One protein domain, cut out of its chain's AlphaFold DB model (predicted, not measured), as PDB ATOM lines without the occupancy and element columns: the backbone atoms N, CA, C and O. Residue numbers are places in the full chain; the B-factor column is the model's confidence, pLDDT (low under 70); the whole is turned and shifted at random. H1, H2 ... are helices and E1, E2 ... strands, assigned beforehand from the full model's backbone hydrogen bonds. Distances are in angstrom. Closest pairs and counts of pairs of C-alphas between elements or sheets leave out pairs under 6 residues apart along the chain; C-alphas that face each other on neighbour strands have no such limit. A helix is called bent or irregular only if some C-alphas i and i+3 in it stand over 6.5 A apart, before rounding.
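AT A GLANCE: This is residues 356 to 497 of the 586 residues of an uncharacterized protein of Actinomycetales bacterium (UniProt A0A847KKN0). A strongly twisted sheet forms the core: the long, bent hairpin E5-E6 runs through its middle, joined by E6 to a second group of strands, E2-E3-E4. H1 packs near the beginnings of E4 and E6, H3 packs on E2-E3-E4, H4 lies beyond H3, and residues 369 to 378 stick out as a loop. The printed part has 142 residues, with four named helices and seven named strands in the order H1 H2 E1 E2 E3 E4 H3 E5 E6 E7 H4, and its class is mixed. The branched sheet is antiparallel except for the parallel pair E4 and E6. The whole is compact, with a radius of gyration of the C-alphas of 15.8 A and spans of 46 by 40 by 28 A.

IN THESE COORDINATES: H1, residues 359 to 365, begins at C-alpha 359 (138.281, 146.815, 175.771). H2 is residues 379 to 382, E1 383 to 386 and E2 395 to 397. E3, residues 402 to 408, measures 19.0 A, and E4, 414 to 420, 18.7 A. H3, residues 426 to 433, measures 10.7 A. E5, residues 443 to 451, measures 22.4 A and bends by 58 degrees at 447; E6, 454 to 463, measures 24.7 A and bends by 76 degrees at 460. E7 is residues 473 to 475. H4, residues 488 to 496, measures 12.3 A and ends at C-alpha 496 (146.580, 114.146, 189.341).

HOW THE PARTS SIT: E6 has E4 and E7 on one side and E5 on the other. Within hydrogen-bond range are N 447 and O 458 of the hairpin E5 and E6, 2.9 A; N 418 and O 457 of E4 and E6, 2.8 A; and N 462 and O 474 of the hairpin E6 and E7, 2.9 A. E2 E3 E4 and E5 E6 E7 are meanders, each strand the antiparallel neighbour of the one before. N 405 and O 417 of E3 and E4 are 2.7 A apart, N 395 and O 404 of E2 and E3 2.9 A, and N 386 and O 444 of E1 and E5 2.8 A. H1 is on the sheet at a height of 8.5 A; its closest C-alpha to E6 is Ala 363, 5.9 A from that of Leu 455. H2 stands at the sheet's level. H3 is on the sheet; the closest C-alphas of H3 and E3, Ile 429 and Leu 403, are 6.4 A apart. H4 is not on the sheet, and only just touches H3, with 3 pairs of C-alphas within 8 A, the closest Val 426 and Ala 490 at 6.7 A, at a shallow tilt of 23 degrees, opposite ways. In H1, H3 and H4 every O i to N i+4 pair is within hydrogen-bond range; H2 is too short for one.

THE WHOLE: The C-alphas farthest apart, those of Leu 374 and Pro 484, are 48.2 A apart. The printed part has no cut; the links H1 to H2 and E7 to H4 are long. Mean pLDDT of the printed part is 84.6; 27 residues are under 70, among them 482 to 497.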
ATOM      1  N   ALA A 356     138.356 151.814 183.531       95.75
ATOM      2  CA  ALA A 356     138.323 151.559 182.098       95.75
ATOM      3  C   ALA A 356     137.128 150.668 181.730       95.75
ATOM      4  O   ALA A 356     136.962 149.569 182.264       95.75
ATOM      5  N   ASP A 357     136.319 151.130 180.782       95.31
ATOM      6  CA  ASP A 357     135.048 150.515 180.378       95.31
ATOM      7  C   ASP A 357     135.025 150.053 178.909       95.31
ATOM      8  O   ASP A 357     134.032 149.483 178.459       95.31
ATOM      9  N   SER A 358     136.111 150.269 178.156       95.69
ATOM     10  CA  SER A 358     136.231 149.894 176.743       95.69
ATOM     11  C   SER A 358     137.445 149.006 176.491       95.69
ATOM     12  O   SER A 358     138.598 149.442 176.589       95.69
ATOM     13  N   TRP A 359     137.201 147.765 176.059       94.69
ATOM     14  CA  TRP A 359     138.281 146.815 175.771       94.69
ATOM     15  C   TRP A 359     139.109 147.223 174.551       94.69
ATOM     16  O   TRP A 359     140.315 146.992 174.516       94.69
ATOM     17  N   ALA A 360     138.495 147.888 173.569       91.44
ATOM     18  CA  ALA A 360     139.192 148.379 172.382       91.44
ATOM     19  C   ALA A 360     140.141 149.556 172.682       91.44
ATOM     20  O   ALA A 360     141.152 149.730 171.997       91.44
ATOM     21  N   VAL A 361     139.829 150.389 173.679       91.25
ATOM     22  CA  VAL A 361     140.746 151.441 174.153       91.25
ATOM     23  C   VAL A 361     141.919 150.796 174.883       91.25
ATOM     24  O   VAL A 361     143.061 151.013 174.481       91.25
ATOM     25  N   LEU A 362     141.634 149.913 175.845       90.44
ATOM     26  CA  LEU A 362     142.661 149.204 176.611       90.44
ATOM     27  C   LEU A 362     143.619 148.408 175.720       90.44
ATOM     28  O   LEU A 362     144.832 148.497 175.888       90.44
ATOM     29  N   ALA A 363     143.107 147.691 174.717       87.50
ATOM     30  CA  ALA A 363     143.943 146.949 173.775       87.50
ATOM     31  C   ALA A 363     144.914 147.859 173.000       87.50
ATOM     32  O   ALA A 363     146.046 147.461 172.739       87.50
ATOM     33  N   ARG A 364     144.514 149.095 172.661       84.75
ATOM     34  CA  ARG A 364     145.390 150.067 171.981       84.75
ATOM     35  C   ARG A 364     146.419 150.698 172.915       84.75
ATOM     36  O   ARG A 364     147.503 151.047 172.457       84.75
ATOM     37  N   GLU A 365     146.080 150.897 174.183       83.69
ATOM     38  CA  GLU A 365     146.992 151.459 175.191       83.69
ATOM     39  C   GLU A 365     148.048 150.444 175.638       83.69
ATOM     40  O   GLU A 365     149.202 150.802 175.883       83.69
ATOM     41  N   HIS A 366     147.672 149.166 175.680       80.12
ATOM     42  CA  HIS A 366     148.541 148.054 176.057       80.12
ATOM     43  C   HIS A 366     149.197 147.350 174.865       80.12
ATOM     44  O   HIS A 366     149.846 146.326 175.060       80.12
ATOM     45  N   ASP A 367     149.079 147.909 173.658       76.94
ATOM     46  CA  ASP A 367     149.695 147.375 172.444       76.94
ATOM     47  C   ASP A 367     151.234 147.312 172.594       76.94
ATOM     48  O   ASP A 367     151.893 148.363 172.665       76.94
ATOM     49  N   PRO A 368     151.837 146.106 172.622       68.62
ATOM     50  CA  PRO A 368     153.283 145.933 172.742       68.62
ATOM     51  C   PRO A 368     154.059 146.642 171.628       68.62
ATOM     52  O   PRO A 368     155.163 147.133 171.868       68.62
ATOM     53  N   ALA A 369     153.471 146.787 170.432       64.94
ATOM     54  CA  ALA A 369     154.096 147.480 169.307       64.94
ATOM     55  C   ALA A 369     154.325 148.978 169.570       64.94
ATOM     56  O   ALA A 369     155.147 149.609 168.904       64.94
ATOM     57  N   ARG A 370     153.628 149.560 170.555       68.06
ATOM     58  CA  ARG A 370     153.772 150.970 170.946       68.06
ATOM     59  C   ARG A 370     154.801 151.192 172.050       68.06
ATOM     60  O   ARG A 370     155.175 152.338 172.306       68.06
ATOM     61  N   ARG A 371     155.275 150.131 172.711       72.88
ATOM     62  CA  ARG A 371     156.246 150.231 173.807       72.88
ATOM     63  C   ARG A 371     157.663 150.115 173.262       72.88
ATOM     64  O   ARG A 371     158.076 149.066 172.785       72.88
ATOM     65  N   SER A 372     158.431 151.198 173.354       80.06
ATOM     66  CA  SER A 372     159.860 151.152 173.034       80.06
ATOM     67  C   SER A 372     160.611 150.265 174.033       80.06
ATOM     68  O   SER A 372     160.370 150.371 175.231       80.06
ATOM     69  N   LEU A 373     161.605 149.494 173.583       82.56
ATOM     70  CA  LEU A 373     162.579 148.831 174.468       82.56
ATOM     71  C   LEU A 373     163.383 149.828 175.325       82.56
ATOM     72  O   LEU A 373     163.950 149.471 176.357       82.56
ATOM     73  N   LEU A 374     163.429 151.099 174.910       84.38
ATOM     74  CA  LEU A 374     164.007 152.193 175.687       84.38
ATOM     75  C   LEU A 374     162.999 152.836 176.650       84.38
ATOM     76  O   LEU A 374     163.378 153.726 177.407       84.38
ATOM     77  N   ALA A 375     161.740 152.400 176.686       75.19
ATOM     78  CA  ALA A 375     160.844 152.755 177.778       75.19
ATOM     79  C   ALA A 375     161.352 152.104 179.083       75.19
ATOM     80  O   ALA A 375     162.063 151.093 179.035       75.19
ATOM     81  N   PRO A 376     161.077 152.695 180.255       64.44
ATOM     82  CA  PRO A 376     161.407 152.046 181.511       64.44
ATOM     83  C   PRO A 376     160.469 150.843 181.698       64.44
ATOM     84  O   PRO A 376     159.285 150.942 181.354       64.44
ATOM     85  N   PRO A 377     160.951 149.715 182.247       61.66
ATOM     86  CA  PRO A 377     160.053 148.650 182.656       61.66
ATOM     87  C   PRO A 377     159.114 149.210 183.725       61.66
ATOM     88  O   PRO A 377     159.557 149.741 184.743       61.66
ATOM     89  N   SER A 378     157.810 149.112 183.484       70.69
ATOM     90  CA  SER A 378     156.793 149.455 184.473       70.69
ATOM     91  C   SER A 378     155.887 148.243 184.661       70.69
ATOM     92  O   SER A 378     154.825 148.168 184.040       70.69
ATOM     93  N   PRO A 379     156.301 147.268 185.495       71.56
ATOM     94  CA  PRO A 379     155.487 146.088 185.780       71.56
ATOM     95  C   PRO A 379     154.097 146.475 186.291       71.56
ATOM     96  O   PRO A 379     153.106 145.809 185.998       71.56
ATOM     97  N   LEU A 380     154.018 147.599 187.015       86.38
ATOM     98  CA  LEU A 380     152.769 148.107 187.556       86.38
ATOM     99  C   LEU A 380     151.872 148.811 186.524       86.38
ATOM    100  O   LEU A 380     150.670 148.905 186.749       86.38
ATOM    101  N   ALA A 381     152.401 149.228 185.367       83.44
ATOM    102  CA  ALA A 381     151.600 149.783 184.268       83.44
ATOM    103  C   ALA A 381     150.768 148.725 183.525       83.44
ATOM    104  O   ALA A 381     150.044 149.057 182.593       83.44
ATOM    105  N   ALA A 382     150.900 147.447 183.880       88.12
ATOM    106  CA  ALA A 382     150.025 146.391 183.389       88.12
ATOM    107  C   ALA A 382     148.702 146.310 184.171       88.12
ATOM    108  O   ALA A 382     147.781 145.642 183.716       88.12
ATOM    109  N   TRP A 383     148.587 146.941 185.341       94.88
ATOM    110  CA  TRP A 383     147.355 146.902 186.128       94.88
ATOM    111  C   TRP A 383     146.302 147.860 185.583       94.88
ATOM    112  O   TRP A 383     146.621 148.950 185.116       94.88
ATOM    113  N   ALA A 384     145.041 147.448 185.681       96.31
ATOM    114  CA  ALA A 384     143.886 148.251 185.321       96.31
ATOM    115  C   ALA A 384     142.714 147.973 186.271       96.31
ATOM    116  O   ALA A 384     142.607 146.891 186.860       96.31
ATOM    117  N   VAL A 385     141.825 148.961 186.393       97.94
ATOM    118  CA  VAL A 385     140.519 148.807 187.038       97.94
ATOM    119  C   VAL A 385     139.472 148.754 185.936       97.94
ATOM    120  O   VAL A 385     139.229 149.737 185.245       97.94
ATOM    121  N   LEU A 386     138.885 147.583 185.742       97.88
ATOM    122  CA  LEU A 386     137.974 147.295 184.646       97.88
ATOM    123  C   LEU A 386     136.528 147.458 185.119       97.88
ATOM    124  O   LEU A 386     136.184 146.979 186.200       97.88
ATOM    125  N   GLN A 387     135.670 148.045 184.288       97.00
ATOM    126  CA  GLN A 387     134.218 148.075 184.485       97.00
ATOM    127  C   GLN A 387     133.525 147.232 183.412       97.00
ATOM    128  O   GLN A 387     133.126 147.750 182.367       97.00
ATOM    129  N   PRO A 388     133.364 145.917 183.636       96.62
ATOM    130  CA  PRO A 388     132.541 145.097 182.765       96.62
ATOM    131  C   PRO A 388     131.081 145.553 182.827       96.62
ATOM    132  O   PRO A 388     130.515 145.725 183.906       96.62
ATOM    133  N   ALA A 389     130.443 145.676 181.666       95.62
ATOM    134  CA  ALA A 389     128.993 145.806 181.588       95.62
ATOM    135  C   ALA A 389     128.307 144.492 181.997       95.62
ATOM    136  O   ALA A 389     127.244 144.508 182.616       95.62
ATOM    137  N   VAL A 390     128.922 143.349 181.664       94.75
ATOM    138  CA  VAL A 390     128.427 142.016 182.027       94.75
ATOM    139  C   VAL A 390     129.586 141.091 182.390       94.75
ATOM    140  O   VAL A 390     130.529 140.924 181.615       94.75
ATOM    141  N   PHE A 391     129.462 140.418 183.534       95.50
ATOM    142  CA  PHE A 391     130.283 139.265 183.896       95.50
ATOM    143  C   PHE A 391     129.619 137.987 183.370       95.50
ATOM    144  O   PHE A 391     128.485 137.667 183.726       95.50
ATOM    145  N   GLY A 392     130.311 137.260 182.498       93.88
ATOM    146  CA  GLY A 392     129.892 135.942 182.032       93.88
ATOM    147  C   GLY A 392     130.109 134.853 183.091       93.88
ATOM    148  O   GLY A 392     130.743 135.097 184.118       93.88
ATOM    149  N   PRO A 393     129.617 133.626 182.849       92.38
ATOM    150  CA  PRO A 393     129.872 132.504 183.745       92.38
ATOM    151  C   PRO A 393     131.349 132.095 183.677       92.38
ATOM    152  O   PRO A 393     131.866 131.836 182.587       92.38
ATOM    153  N   ALA A 394     132.006 132.008 184.833       92.75
ATOM    154  CA  ALA A 394     133.349 131.450 184.930       92.75
ATOM    155  C   ALA A 394     133.311 129.935 184.673       92.75
ATOM    156  O   ALA A 394     132.407 129.239 185.142       92.75
ATOM    157  N   ARG A 395     134.261 129.423 183.889       90.69
ATOM    158  CA  ARG A 395     134.361 127.998 183.542       90.69
ATOM    159  C   ARG A 395     135.812 127.558 183.538       90.69
ATOM    160  O   ARG A 395     136.655 128.237 182.959       90.69
ATOM    161  N   PHE A 396     136.097 126.412 184.142       87.81
ATOM    162  CA  PHE A 396     137.431 125.832 184.095       87.81
ATOM    163  C   PHE A 396     137.650 125.054 182.792       87.81
ATOM    164  O   PHE A 396     136.897 124.133 182.471       87.81
ATOM    165  N   ASP A 397     138.688 125.420 182.044       87.81
ATOM    166  CA  ASP A 397     139.155 124.686 180.873       87.81
ATOM    167  C   ASP A 397     140.155 123.612 181.323       87.81
ATOM    168  O   ASP A 397     141.272 123.917 181.744       87.81
ATOM    169  N   LEU A 398     139.746 122.343 181.243       82.19
ATOM    170  CA  LEU A 398     140.566 121.195 181.642       82.19
ATOM    171  C   LEU A 398     141.794 120.990 180.749       82.19
ATOM    172  O   LEU A 398     142.791 120.446 181.218       82.19
ATOM    173  N   THR A 399     141.732 121.395 179.480       83.44
ATOM    174  CA  THR A 399     142.836 121.236 178.530       83.44
ATOM    175  C   THR A 399     143.898 122.300 178.767       83.44
ATOM    176  O   THR A 399     145.082 121.980 178.824       83.44
ATOM    177  N   ARG A 400     143.481 123.557 178.958       83.12
ATOM    178  CA  ARG A 400     144.387 124.674 179.284       83.12
ATOM    179  C   ARG A 400     144.758 124.735 180.767       83.12
ATOM    180  O   ARG A 400     145.565 125.581 181.144       83.12
ATOM    181  N   GLN A 401     144.119 123.917 181.608       87.38
ATOM    182  CA  GLN A 401     144.194 123.980 183.072       87.38
ATOM    183  C   GLN A 401     144.044 125.418 183.594       87.38
ATOM    184  O   GLN A 401     144.815 125.888 184.428       87.38
ATOM    185  N   THR A 402     143.072 126.148 183.052       90.56
ATOM    186  CA  THR A 402     142.901 127.586 183.285       90.56
ATOM    187  C   THR A 402     141.424 127.903 183.477       90.56
ATOM    188  O   THR A 402     140.584 127.484 182.682       90.56
ATOM    189  N   LEU A 403     141.090 128.665 184.519       93.25
ATOM    190  CA  LEU A 403     139.757 129.241 184.670       93.25
ATOM    191  C   LEU A 403     139.582 130.381 183.667       93.25
ATOM    192  O   LEU A 403     140.385 131.308 183.666       93.25
ATOM    193  N   LEU A 404     138.522 130.332 182.866       93.94
ATOM    194  CA  LEU A 404     138.141 131.363 181.907       93.94
ATOM    195  C   LEU A 404     136.899 132.099 182.411       93.94
ATOM    196  O   LEU A 404     135.860 131.485 182.663       93.94
ATOM    197  N   TRP A 405     136.986 133.421 182.526       95.69
ATOM    198  CA  TRP A 405     135.913 134.284 183.001       95.69
ATOM    199  C   TRP A 405     135.655 135.426 182.006       95.69
ATOM    200  O   TRP A 405     136.401 136.405 181.971       95.69
ATOM    201  N   PRO A 406     134.627 135.307 181.144       95.94
ATOM    202  CA  PRO A 406     134.364 136.306 180.113       95.94
ATOM    203  C   PRO A 406     133.827 137.619 180.689       95.94
ATOM    204  O   PRO A 406     132.842 137.612 181.425       95.94
ATOM    205  N   LEU A 407     134.412 138.745 180.289       96.38
ATOM    206  CA  LEU A 407     133.991 140.098 180.654       96.38
ATOM    207  C   LEU A 407     133.528 140.831 179.397       96.38
ATOM    208  O   LEU A 407     134.287 140.946 178.435       96.38
ATOM    209  N   ARG A 408     132.297 141.339 179.380       96.75
ATOM    210  CA  ARG A 408     131.776 142.106 178.240       96.75
ATOM    211  C   ARG A 408     131.725 143.586 178.566       96.75
ATOM    212  O   ARG A 408     131.266 143.945 179.649       96.75
ATOM    213  N   ASP A 409     132.174 144.421 177.636       96.44
ATOM    214  CA  ASP A 409     131.991 145.870 177.725       96.44
ATOM    215  C   ASP A 409     130.606 146.288 177.204       96.44
ATOM    216  O   ASP A 409     129.810 145.456 176.755       96.44
ATOM    217  N   ALA A 410     130.307 147.588 177.261       94.94
ATOM    218  CA  ALA A 410     129.035 148.140 176.792       94.94
ATOM    219  C   ALA A 410     128.800 147.948 175.279       94.94
ATOM    220  O   ALA A 410     127.658 147.996 174.825       94.94
ATOM    221  N   THR A 411     129.858 147.704 174.498       94.75
ATOM    222  CA  THR A 411     129.778 147.442 173.050       94.75
ATOM    223  C   THR A 411     129.588 145.956 172.730       94.75
ATOM    224  O   THR A 411     129.359 145.590 171.577       94.75
ATOM    225  N   GLY A 412     129.660 145.089 173.746       93.56
ATOM    226  CA  GLY A 412     129.577 143.639 173.612       93.56
ATOM    227  C   GLY A 412     130.910 142.962 173.284       93.56
ATOM    228  O   GLY A 412     130.940 141.725 173.192       93.56
ATOM    229  N   ALA A 413     132.004 143.722 173.154       94.62
ATOM    230  CA  ALA A 413     133.339 143.157 173.012       94.62
ATOM    231  C   ALA A 413     133.683 142.347 174.266       94.62
ATOM    232  O   ALA A 413     133.226 142.655 175.368       94.62
ATOM    233  N   THR A 414     134.460 141.276 174.106       95.31
ATOM    234  CA  THR A 414     134.775 140.345 175.197       95.31
ATOM    235  C   THR A 414     136.264 140.374 175.516       95.31
ATOM    236  O   THR A 414     137.085 140.171 174.627       95.31
ATOM    237  N   LEU A 415     136.585 140.575 176.791       95.75
ATOM    238  CA  LEU A 415     137.904 140.400 177.390       95.75
ATOM    239  C   LEU A 415     137.851 139.157 178.286       95.75
ATOM    240  O   LEU A 415     136.942 139.029 179.105       95.75
ATOM    241  N   LEU A 416     138.788 138.222 178.136       95.62
ATOM    242  CA  LEU A 416     138.855 137.055 179.018       95.62
ATOM    243  C   LEU A 416     139.694 137.380 180.254       95.62
ATOM    244  O   LEU A 416     140.874 137.713 180.136       95.62
ATOM    245  N   ALA A 417     139.090 137.248 181.435       96.50
ATOM    246  CA  ALA A 417     139.836 137.088 182.671       96.50
ATOM    247  C   ALA A 417     140.232 135.616 182.836       96.50
ATOM    248  O   ALA A 417     139.403 134.720 182.703       96.50
ATOM    249  N   GLU A 418     141.500 135.360 183.109       95.25
ATOM    250  CA  GLU A 418     142.084 134.027 183.116       95.25
ATOM    251  C   GLU A 418     142.889 133.795 184.396       95.25
ATOM    252  O   GLU A 418     143.703 134.632 184.794       95.25
ATOM    253  N   VAL A 419     142.697 132.631 185.021       93.25
ATOM    254  CA  VAL A 419     143.486 132.196 186.181       93.25
ATOM    255  C   VAL A 419     144.048 130.800 185.903       93.25
ATOM    256  O   VAL A 419     143.292 129.827 185.976       93.25
ATOM    257  N   PRO A 420     145.345 130.669 185.561       90.50
ATOM    258  CA  PRO A 420     145.959 129.362 185.363       90.50
ATOM    259  C   PRO A 420     146.014 128.609 186.691       90.50
ATOM    260  O   PRO A 420     146.215 129.212 187.750       90.50
ATOM    261  N   TRP A 421     145.835 127.292 186.648       87.94
ATOM    262  CA  TRP A 421     145.903 126.454 187.837       87.94
ATOM    263  C   TRP A 421     147.346 126.291 188.312       87.94
ATOM    264  O   TRP A 421     148.237 125.889 187.569       87.94
ATOM    265  N   THR A 422     147.555 126.600 189.587       84.06
ATOM    266  CA  THR A 422     148.781 126.364 190.348       84.06
ATOM    267  C   THR A 422     148.390 126.130 191.811       84.06
ATOM    268  O   THR A 422     147.304 126.563 192.223       84.06
ATOM    269  N   PRO A 423     149.278 125.564 192.646       80.94
ATOM    270  CA  PRO A 423     149.048 125.494 194.091       80.94
ATOM    271  C   PRO A 423     148.755 126.858 194.748       80.94
ATOM    272  O   PRO A 423     148.063 126.920 195.760       80.94
ATOM    273  N   HIS A 424     149.232 127.966 194.163       83.00
ATOM    274  CA  HIS A 424     149.020 129.325 194.685       83.00
ATOM    275  C   HIS A 424     147.714 129.972 194.209       83.00
ATOM    276  O   HIS A 424     147.197 130.861 194.879       83.00
ATOM    277  N   THR A 425     147.157 129.531 193.079       88.19
ATOM    278  CA  THR A 425     145.955 130.124 192.458       88.19
ATOM    279  C   THR A 425     144.698 129.272 192.629       88.19
ATOM    280  O   THR A 425     143.596 129.759 192.376       88.19
ATOM    281  N   VAL A 426     144.826 128.029 193.108       86.38
ATOM    282  CA  VAL A 426     143.698 127.109 193.350       86.38
ATOM    283  C   VAL A 426     142.605 127.728 194.228       86.38
ATOM    284  O   VAL A 426     141.411 127.533 193.988       86.38
ATOM    285  N   HIS A 427     143.008 128.538 195.207       87.94
ATOM    286  CA  HIS A 427     142.090 129.268 196.075       87.94
ATOM    287  C   HIS A 427     141.259 130.295 195.303       87.94
ATOM    288  O   HIS A 427     140.040 130.317 195.445       87.94
ATOM    289  N   ALA A 428     141.903 131.096 194.451       91.62
ATOM    290  CA  ALA A 428     141.217 132.080 193.619       91.62
ATOM    291  C   ALA A 428     140.257 131.412 192.632       91.62
ATOM    292  O   ALA A 428     139.128 131.869 192.481       91.62
ATOM    293  N   ILE A 429     140.671 130.301 192.013       91.25
ATOM    294  CA  ILE A 429     139.820 129.524 191.101       91.25
ATOM    295  C   ILE A 429     138.556 129.059 191.825       91.25
ATOM    296  O   ILE A 429     137.448 129.389 191.408       91.25
ATOM    297  N   THR A 430     138.732 128.372 192.958       87.19
ATOM    298  CA  THR A 430     137.621 127.858 193.774       87.19
ATOM    299  C   THR A 430     136.689 128.983 194.219       87.19
ATOM    300  O   THR A 430     135.468 128.831 194.218       87.19
ATOM    301  N   ARG A 431     137.258 130.138 194.585       88.56
ATOM    302  CA  ARG A 431     136.485 131.308 194.987       88.56
ATOM    303  C   ARG A 431     135.652 131.852 193.831       88.56
ATOM    304  O   ARG A 431     134.459 132.047 194.026       88.56
ATOM    305  N   ILE A 432     136.254 132.081 192.661       91.62
ATOM    306  CA  ILE A 432     135.565 132.658 191.498       91.62
ATOM    307  C   ILE A 432     134.436 131.736 191.016       91.62
ATOM    308  O   ILE A 432     133.352 132.226 190.715       91.62
ATOM    309  N   GLU A 433     134.642 130.415 191.005       88.12
ATOM    310  CA  GLU A 433     133.585 129.444 190.670       88.12
ATOM    311  C   GLU A 433     132.401 129.487 191.651       88.12
ATOM    312  O   GLU A 433     131.265 129.217 191.268       88.12
ATOM    313  N   GLY A 434     132.662 129.829 192.916       84.44
ATOM    314  CA  GLY A 434     131.653 129.933 193.970       84.44
ATOM    315  C   GLY A 434     130.989 131.307 194.108       84.44
ATOM    316  O   GLY A 434     130.142 131.466 194.991       84.44
ATOM    317  N   LEU A 435     131.372 132.303 193.300       86.56
ATOM    318  CA  LEU A 435     130.763 133.632 193.338       86.56
ATOM    319  C   LEU A 435     129.376 133.614 192.689       86.56
ATOM    320  O   LEU A 435     129.190 133.113 191.580       86.56
ATOM    321  N   ASP A 436     128.404 134.240 193.356       84.62
ATOM    322  CA  ASP A 436     127.189 134.679 192.671       84.62
ATOM    323  C   ASP A 436     127.569 135.740 191.610       84.62
ATOM    324  O   ASP A 436     128.583 136.431 191.778       84.62
ATOM    325  N   PRO A 437     126.783 135.904 190.527       84.50
ATOM    326  CA  PRO A 437     127.049 136.924 189.519       84.50
ATOM    327  C   PRO A 437     127.291 138.303 190.159       84.50
ATOM    328  O   PRO A 437     126.447 138.750 190.945       84.50
ATOM    329  N   PRO A 438     128.420 138.976 189.858       87.50
ATOM    330  CA  PRO A 438     128.716 140.284 190.428       87.50
ATOM    331  C   PRO A 438     127.597 141.298 190.177       87.50
ATOM    332  O   PRO A 438     126.973 141.308 189.114       87.50
ATOM    333  N   LEU A 439     127.357 142.168 191.160       85.62
ATOM    334  CA  LEU A 439     126.332 143.205 191.061       85.62
ATOM    335  C   LEU A 439     126.675 144.211 189.947       85.62
ATOM    336  O   LEU A 439     127.861 144.464 189.706       85.62
ATOM    337  N   PRO A 440     125.675 144.845 189.308       86.81
ATOM    338  CA  PRO A 440     125.921 145.947 188.382       86.81
ATOM    339  C   PRO A 440     126.800 147.035 189.012       86.81
ATOM    340  O   PRO A 440     126.599 147.414 190.166       86.81
ATOM    341  N   GLY A 441     127.783 147.525 188.253       89.25
ATOM    342  CA  GLY A 441     128.766 148.504 188.733       89.25
ATOM    343  C   GLY A 441     129.929 147.910 189.534       89.25
ATOM    344  O   GLY A 441     130.778 148.666 189.995       89.25
ATOM    345  N   THR A 442     130.002 146.582 189.699       94.56
ATOM    346  CA  THR A 442     131.198 145.929 190.254       94.56
ATOM    347  C   THR A 442     132.382 146.134 189.318       94.56
ATOM    348  O   THR A 442     132.294 145.830 188.127       94.56
ATOM    349  N   LEU A 443     133.500 146.605 189.868       97.31
ATOM    350  CA  LEU A 443     134.754 146.737 189.133       97.31
ATOM    351  C   LEU A 443     135.633 145.511 189.366       97.31
ATOM    352  O   LEU A 443     135.580 144.886 190.427       97.31
ATOM    353  N   LEU A 444     136.480 145.198 188.393       97.88
ATOM    354  CA  LEU A 444     137.496 144.157 188.494       97.88
ATOM    355  C   LEU A 444     138.885 144.792 188.432       97.88
ATOM    356  O   LEU A 444     139.255 145.378 187.419       97.88
ATOM    357  N   VAL A 445     139.683 144.624 189.483       98.38
ATOM    358  CA  VAL A 445     141.110 144.959 189.437       98.38
ATOM    359  C   VAL A 445     141.848 143.775 188.830       98.38
ATOM    360  O   VAL A 445     141.745 142.652 189.331       98.38
ATOM    361  N   ALA A 446     142.586 144.004 187.747       97.38
ATOM    362  CA  ALA A 446     143.279 142.937 187.037       97.38
ATOM    363  C   ALA A 446     144.607 143.397 186.438       97.38
ATOM    364  O   ALA A 446     144.782 144.561 186.075       97.38
ATOM    365  N   ARG A 447     145.541 142.454 186.306       94.94
ATOM    366  CA  ARG A 447     146.772 142.643 185.539       94.94
ATOM    367  C   ARG A 447     146.514 142.247 184.094       94.94
ATOM    368  O   ARG A 447     146.119 141.120 183.829       94.94
ATOM    369  N   LEU A 448     146.754 143.154 183.166       92.06
ATOM    370  CA  LEU A 448     146.619 142.929 181.736       92.06
ATOM    371  C   LEU A 448     147.901 142.312 181.174       92.06
ATOM    372  O   LEU A 448     149.005 142.724 181.534       92.06
ATOM    373  N   ARG A 449     147.752 141.349 180.267       86.50
ATOM    374  CA  ARG A 449     148.845 140.802 179.455       86.50
ATOM    375  C   ARG A 449     148.405 140.717 178.002       86.50
ATOM    376  O   ARG A 449     147.230 140.472 177.718       86.50
ATOM    377  N   ALA A 450     149.346 140.945 177.097       78.75
ATOM    378  CA  ALA A 450     149.129 140.669 175.690       78.75
ATOM    379  C   ALA A 450     149.301 139.165 175.453       78.75
ATOM    380  O   ALA A 450     150.220 138.545 175.977       78.75
ATOM    381  N   ASP A 451     148.407 138.590 174.670       71.00
ATOM    382  CA  ASP A 451     148.454 137.220 174.173       71.00
ATOM    383  C   ASP A 451     148.345 137.276 172.637       71.00
ATOM    384  O   ASP A 451     147.785 138.245 172.108       71.00
ATOM    385  N   PRO A 452     148.830 136.280 171.869       63.38
ATOM    386  CA  PRO A 452     148.676 136.286 170.414       63.38
ATOM    387  C   PRO A 452     147.216 136.394 169.948       63.38
ATOM    388  O   PRO A 452     146.966 136.832 168.826       63.38
ATOM    389  N   SER A 453     146.250 136.011 170.794       69.19
ATOM    390  CA  SER A 453     144.814 136.127 170.514       69.19
ATOM    391  C   SER A 453     144.189 137.476 170.901       69.19
ATOM    392  O   SER A 453     143.044 137.746 170.532       69.19
ATOM    393  N   GLY A 454     144.925 138.343 171.603       79.69
ATOM    394  CA  GLY A 454     144.461 139.651 172.051       79.69
ATOM    395  C   GLY A 454     144.887 139.980 173.480       79.69
ATOM    396  O   GLY A 454     145.795 139.385 174.046       79.69
ATOM    397  N   LEU A 455     144.229 140.968 174.079       88.38
ATOM    398  CA  LEU A 455     144.449 141.316 175.479       88.38
ATOM    399  C   LEU A 455     143.710 140.316 176.377       88.38
ATOM    400  O   LEU A 455     142.554 139.993 176.110       88.38
ATOM    401  N   VAL A 456     144.344 139.875 177.459       92.25
ATOM    402  CA  VAL A 456     143.711 139.055 178.501       92.25
ATOM    403  C   VAL A 456     144.040 139.613 179.884       92.25
ATOM    404  O   VAL A 456     145.041 140.307 180.078       92.25
ATOM    405  N   ALA A 457     143.169 139.346 180.852       95.38
ATOM    406  CA  ALA A 457     143.252 139.892 182.200       95.38
ATOM    407  C   ALA A 457     143.523 138.786 183.227       95.38
ATOM    408  O   ALA A 457     142.921 137.723 183.180       95.38
ATOM    409  N   SER A 458     144.388 139.033 184.199       95.38
ATOM    410  CA  SER A 458     144.594 138.173 185.364       95.38
ATOM    411  C   SER A 458     143.931 138.846 186.572       95.38
ATOM    412  O   SER A 458     144.443 139.867 187.044       95.38
ATOM    413  N   PRO A 459     142.777 138.348 187.051       97.06
ATOM    414  CA  PRO A 459     141.980 139.023 188.073       97.06
ATOM    415  C   PRO A 459     142.659 138.980 189.450       97.06
ATOM    416  O   PRO A 459     143.208 137.950 189.846       97.06
ATOM    417  N   LEU A 460     142.596 140.088 190.193       97.25
ATOM    418  CA  LEU A 460     143.121 140.219 191.560       97.25
ATOM    419  C   LEU A 460     142.004 140.351 192.596       97.25
ATOM    420  O   LEU A 460     142.005 139.632 193.596       97.25
ATOM    421  N   SER A 461     141.074 141.277 192.373       97.06
ATOM    422  CA  SER A 461     140.017 141.607 193.328       97.06
ATOM    423  C   SER A 461     138.793 142.209 192.644       97.06
ATOM    424  O   SER A 461     138.879 142.712 191.520       97.06
ATOM    425  N   LEU A 462     137.655 142.165 193.335       96.06
ATOM    426  CA  LEU A 462     136.442 142.880 192.943       96.06
ATOM    427  C   LEU A 462     136.242 144.095 193.845       96.06
ATOM    428  O   LEU A 462     136.422 143.993 195.057       96.06
ATOM    429  N   VAL A 463     135.824 145.219 193.266       95.81
ATOM    430  CA  VAL A 463     135.414 146.418 194.008       95.81
ATOM    431  C   VAL A 463     133.901 146.549 193.917       95.81
ATOM    432  O   VAL A 463     133.346 146.697 192.826       95.81
ATOM    433  N   LEU A 464     133.231 146.473 195.063       91.31
ATOM    434  CA  LEU A 464     131.778 146.498 195.164       91.31
ATOM    435  C   LEU A 464     131.289 147.948 195.353       91.31
ATOM    436  O   LEU A 464     131.681 148.591 196.326       91.31
ATOM    437  N   PRO A 465     130.396 148.468 194.488       83.50
ATOM    438  CA  PRO A 465     129.939 149.860 194.558       83.50
ATOM    439  C   PRO A 465     129.057 150.140 195.783       83.50
ATOM    440  O   PRO A 465     128.973 151.275 196.248       83.50
ATOM    441  N   VAL A 466     128.410 149.110 196.342       78.69
ATOM    442  CA  VAL A 466     127.567 149.215 197.538       78.69
ATOM    443  C   VAL A 466     127.993 148.163 198.556       78.69
ATOM    444  O   VAL A 466     127.929 146.961 198.297       78.69
ATOM    445  N   GLY A 467     128.399 148.620 199.742       63.09
ATOM    446  CA  GLY A 467     128.736 147.755 200.870       63.09
ATOM    447  C   GLY A 467     127.475 147.205 201.534       63.09
ATOM    448  O   GLY A 467     126.989 147.768 202.509       63.09
ATOM    449  N   ALA A 468     126.929 146.098 201.030       53.50
ATOM    450  CA  ALA A 468     125.778 145.405 201.623       53.50
ATOM    451  C   ALA A 468     126.170 144.580 202.876       53.50
ATOM    452  O   ALA A 468     125.881 143.389 202.958       53.50
ATOM    453  N   GLY A 469     126.906 145.182 203.820       59.09
ATOM    454  CA  GLY A 469     127.482 144.485 204.983       59.09
ATOM    455  C   GLY A 469     128.689 143.588 204.662       59.09
ATOM    456  O   GLY A 469     129.104 142.793 205.500       59.09
ATOM    457  N   ARG A 470     129.246 143.709 203.452       67.12
ATOM    458  CA  ARG A 470     130.483 143.052 203.001       67.12
ATOM    459  C   ARG A 470     131.604 144.084 202.905       67.12
ATOM    460  O   ARG A 470     131.326 145.268 202.715       67.12
ATOM    461  N   GLU A 471     132.849 143.627 203.017       82.44
ATOM    462  CA  GLU A 471     134.014 144.453 202.687       82.44
ATOM    463  C   GLU A 471     133.889 144.981 201.252       82.44
ATOM    464  O   GLU A 471     133.393 144.293 200.358       82.44
ATOM    465  N   VAL A 472     134.303 146.232 201.050       90.75
ATOM    466  CA  VAL A 472     134.154 146.943 199.770       90.75
ATOM    467  C   VAL A 472     135.029 146.325 198.678       90.75
ATOM    468  O   VAL A 472     134.679 146.373 197.500       90.75
ATOM    469  N   VAL A 473     136.155 145.731 199.066       93.62
ATOM    470  CA  VAL A 473     137.052 145.009 198.166       93.62
ATOM    471  C   VAL A 473     137.063 143.538 198.551       93.62
ATOM    472  O   VAL A 473     137.330 143.194 199.698       93.62
ATOM    473  N   ASP A 474     136.793 142.683 197.570       92.50
ATOM    474  CA  ASP A 474     136.831 141.227 197.681       92.50
ATOM    475  C   ASP A 474     138.143 140.716 197.058       92.50
ATOM    476  O   ASP A 474     138.325 140.762 195.836       92.50
ATOM    477  N   CYS A 475     139.091 140.278 197.892       94.69
ATOM    478  CA  CYS A 475     140.421 139.839 197.466       94.69
ATOM    479  C   CYS A 475     140.394 138.379 197.009       94.69
ATOM    480  O   CYS A 475     140.480 137.454 197.823       94.69
ATOM    481  N   LEU A 476     140.368 138.159 195.691       94.44
ATOM    482  CA  LEU A 476     140.087 136.842 195.117       94.44
ATOM    483  C   LEU A 476     141.089 135.760 195.549       94.44
ATOM    484  O   LEU A 476     140.716 134.605 195.743       94.44
ATOM    485  N   HIS A 477     142.357 136.135 195.730       93.62
ATOM    486  CA  HIS A 477     143.452 135.209 196.043       93.62
ATOM    487  C   HIS A 477     143.623 134.908 197.533       93.62
ATOM    488  O   HIS A 477     144.280 133.926 197.875       93.62
ATOM    489  N   LEU A 478     143.058 135.727 198.425       92.38
ATOM    490  CA  LEU A 478     143.409 135.693 199.850       92.38
ATOM    491  C   LEU A 478     142.195 135.591 200.780       92.38
ATOM    492  O   LEU A 478     142.309 134.954 201.828       92.38
ATOM    493  N   ASP A 479     141.035 136.124 200.393       88.06
ATOM    494  CA  ASP A 479     139.842 136.101 201.243       88.06
ATOM    495  C   ASP A 479     139.188 134.713 201.279       88.06
ATOM    496  O   ASP A 479     139.153 134.014 200.259       88.06
ATOM    497  N   PRO A 480     138.609 134.291 202.417       81.06
ATOM    498  CA  PRO A 480     137.978 132.978 202.561       81.06
ATOM    499  C   PRO A 480     136.746 132.855 201.653       81.06
ATOM    500  O   PRO A 480     135.961 133.805 201.597       81.06
ATOM    501  N   PRO A 481     136.552 131.729 200.936       70.94
ATOM    502  CA  PRO A 481     135.506 131.606 199.926       70.94
ATOM    503  C   PRO A 481     134.113 131.868 200.528       70.94
ATOM    504  O   PRO A 481     133.842 131.432 201.647       70.94
ATOM    505  N   PRO A 482     133.217 132.567 199.804       66.81
ATOM    506  CA  PRO A 482     131.915 132.983 200.337       66.81
ATOM    507  C   PRO A 482     130.981 131.805 200.641       66.81
ATOM    508  O   PRO A 482     130.074 131.927 201.461       66.81
ATOM    509  N   ARG A 483     131.204 130.655 199.996       66.06
ATOM    510  CA  ARG A 483     130.582 129.367 200.316       66.06
ATOM    511  C   ARG A 483     131.675 128.296 200.319       66.06
ATOM    512  O   ARG A 483     132.595 128.396 199.505       66.06
ATOM    513  N   PRO A 484     131.598 127.267 201.182       58.19
ATOM    514  CA  PRO A 484     132.473 126.107 201.088       58.19
ATOM    515  C   PRO A 484     132.109 125.322 199.823       58.19
ATOM    516  O   PRO A 484     131.284 124.413 199.846       58.19
ATOM    517  N   VAL A 485     132.681 125.726 198.695       60.62
ATOM    518  CA  VAL A 485     132.587 125.004 197.430       60.62
ATOM    519  C   VAL A 485     133.850 124.171 197.318       60.62
ATOM    520  O   VAL A 485     134.956 124.705 197.306       60.62
ATOM    521  N   VAL A 486     133.698 122.852 197.259       57.88
ATOM    522  CA  VAL A 486     134.788 121.983 196.819       57.88
ATOM    523  C   VAL A 486     134.716 121.984 195.302       57.88
ATOM    524  O   VAL A 486     133.803 121.389 194.734       57.88
ATOM    525  N   SER A 487     135.633 122.680 194.632       62.00
ATOM    526  CA  SER A 487     135.758 122.542 193.181       62.00
ATOM    527  C   SER A 487     136.193 121.105 192.894       62.00
ATOM    528  O   SER A 487     137.337 120.727 193.150       62.00
ATOM    529  N   GLU A 488     135.268 120.265 192.416       64.06
ATOM    530  CA  GLU A 488     135.553 118.861 192.085       64.06
ATOM    531  C   GLU A 488     136.683 118.747 191.055       64.06
ATOM    532  O   GLU A 488     137.446 117.779 191.071       64.06
ATOM    533  N   ILE A 489     136.825 119.773 190.210       61.84
ATOM    534  CA  ILE A 489     137.853 119.901 189.181       61.84
ATOM    535  C   ILE A 489     139.203 120.294 189.791       61.84
ATOM    536  O   ILE A 489     140.198 119.625 189.507       61.84
ATOM    537  N   ALA A 490     139.258 121.292 190.680       60.38
ATOM    538  CA  ALA A 490     140.486 121.612 191.413       60.38
ATOM    539  C   ALA A 490     140.956 120.418 192.261       60.38
ATOM    540  O   ALA A 490     142.123 120.039 192.211       60.38
ATOM    541  N   ALA A 491     140.024 119.748 192.946       63.75
ATOM    542  CA  ALA A 491     140.293 118.533 193.708       63.75
ATOM    543  C   ALA A 491     140.708 117.350 192.814       63.75
ATOM    544  O   ALA A 491     141.436 116.457 193.254       63.75
ATOM    545  N   ALA A 492     140.242 117.283 191.563       65.06
ATOM    546  CA  ALA A 492     140.705 116.298 190.588       65.06
ATOM    547  C   ALA A 492     142.126 116.606 190.083       65.06
ATOM    548  O   ALA A 492     142.914 115.674 189.936       65.06
ATOM    549  N   MET A 493     142.479 117.879 189.874       65.69
ATOM    550  CA  MET A 493     143.833 118.300 189.479       65.69
ATOM    551  C   MET A 493     144.855 118.097 190.605       65.69
ATOM    552  O   MET A 493     145.914 117.521 190.364       65.69
ATOM    553  N   GLU A 494     144.499 118.427 191.851       63.84
ATOM    554  CA  GLU A 494     145.315 118.152 193.046       63.84
ATOM    555  C   GLU A 494     145.665 116.654 193.155       63.84
ATOM    556  O   GLU A 494     146.795 116.271 193.466       63.84
ATOM    557  N   ARG A 495     144.697 115.785 192.824       63.66
ATOM    558  CA  ARG A 495     144.868 114.323 192.798       63.66
ATOM    559  C   ARG A 495     145.734 113.830 191.639       63.66
ATOM    560  O   ARG A 495     146.346 112.773 191.777       63.66
ATOM    561  N   ARG A 496     145.795 114.554 190.517       64.12
ATOM    562  CA  ARG A 496     146.580 114.146 189.341       64.12
ATOM    563  C   ARG A 496     148.076 114.430 189.470       64.12
ATOM    564  O   ARG A 496     148.831 113.782 188.756       64.12
ATOM    565  N   ARG A 497     148.516 115.322 190.379       55.25
ATOM    566  CA  ARG A 497     149.936 115.743 190.535       55.25
ATOM    567  C   ARG A 497     150.629 116.020 189.190       55.25
ATOM    568  O   ARG A 497     151.832 115.811 189.045       55.25
TER     569      ARG A 497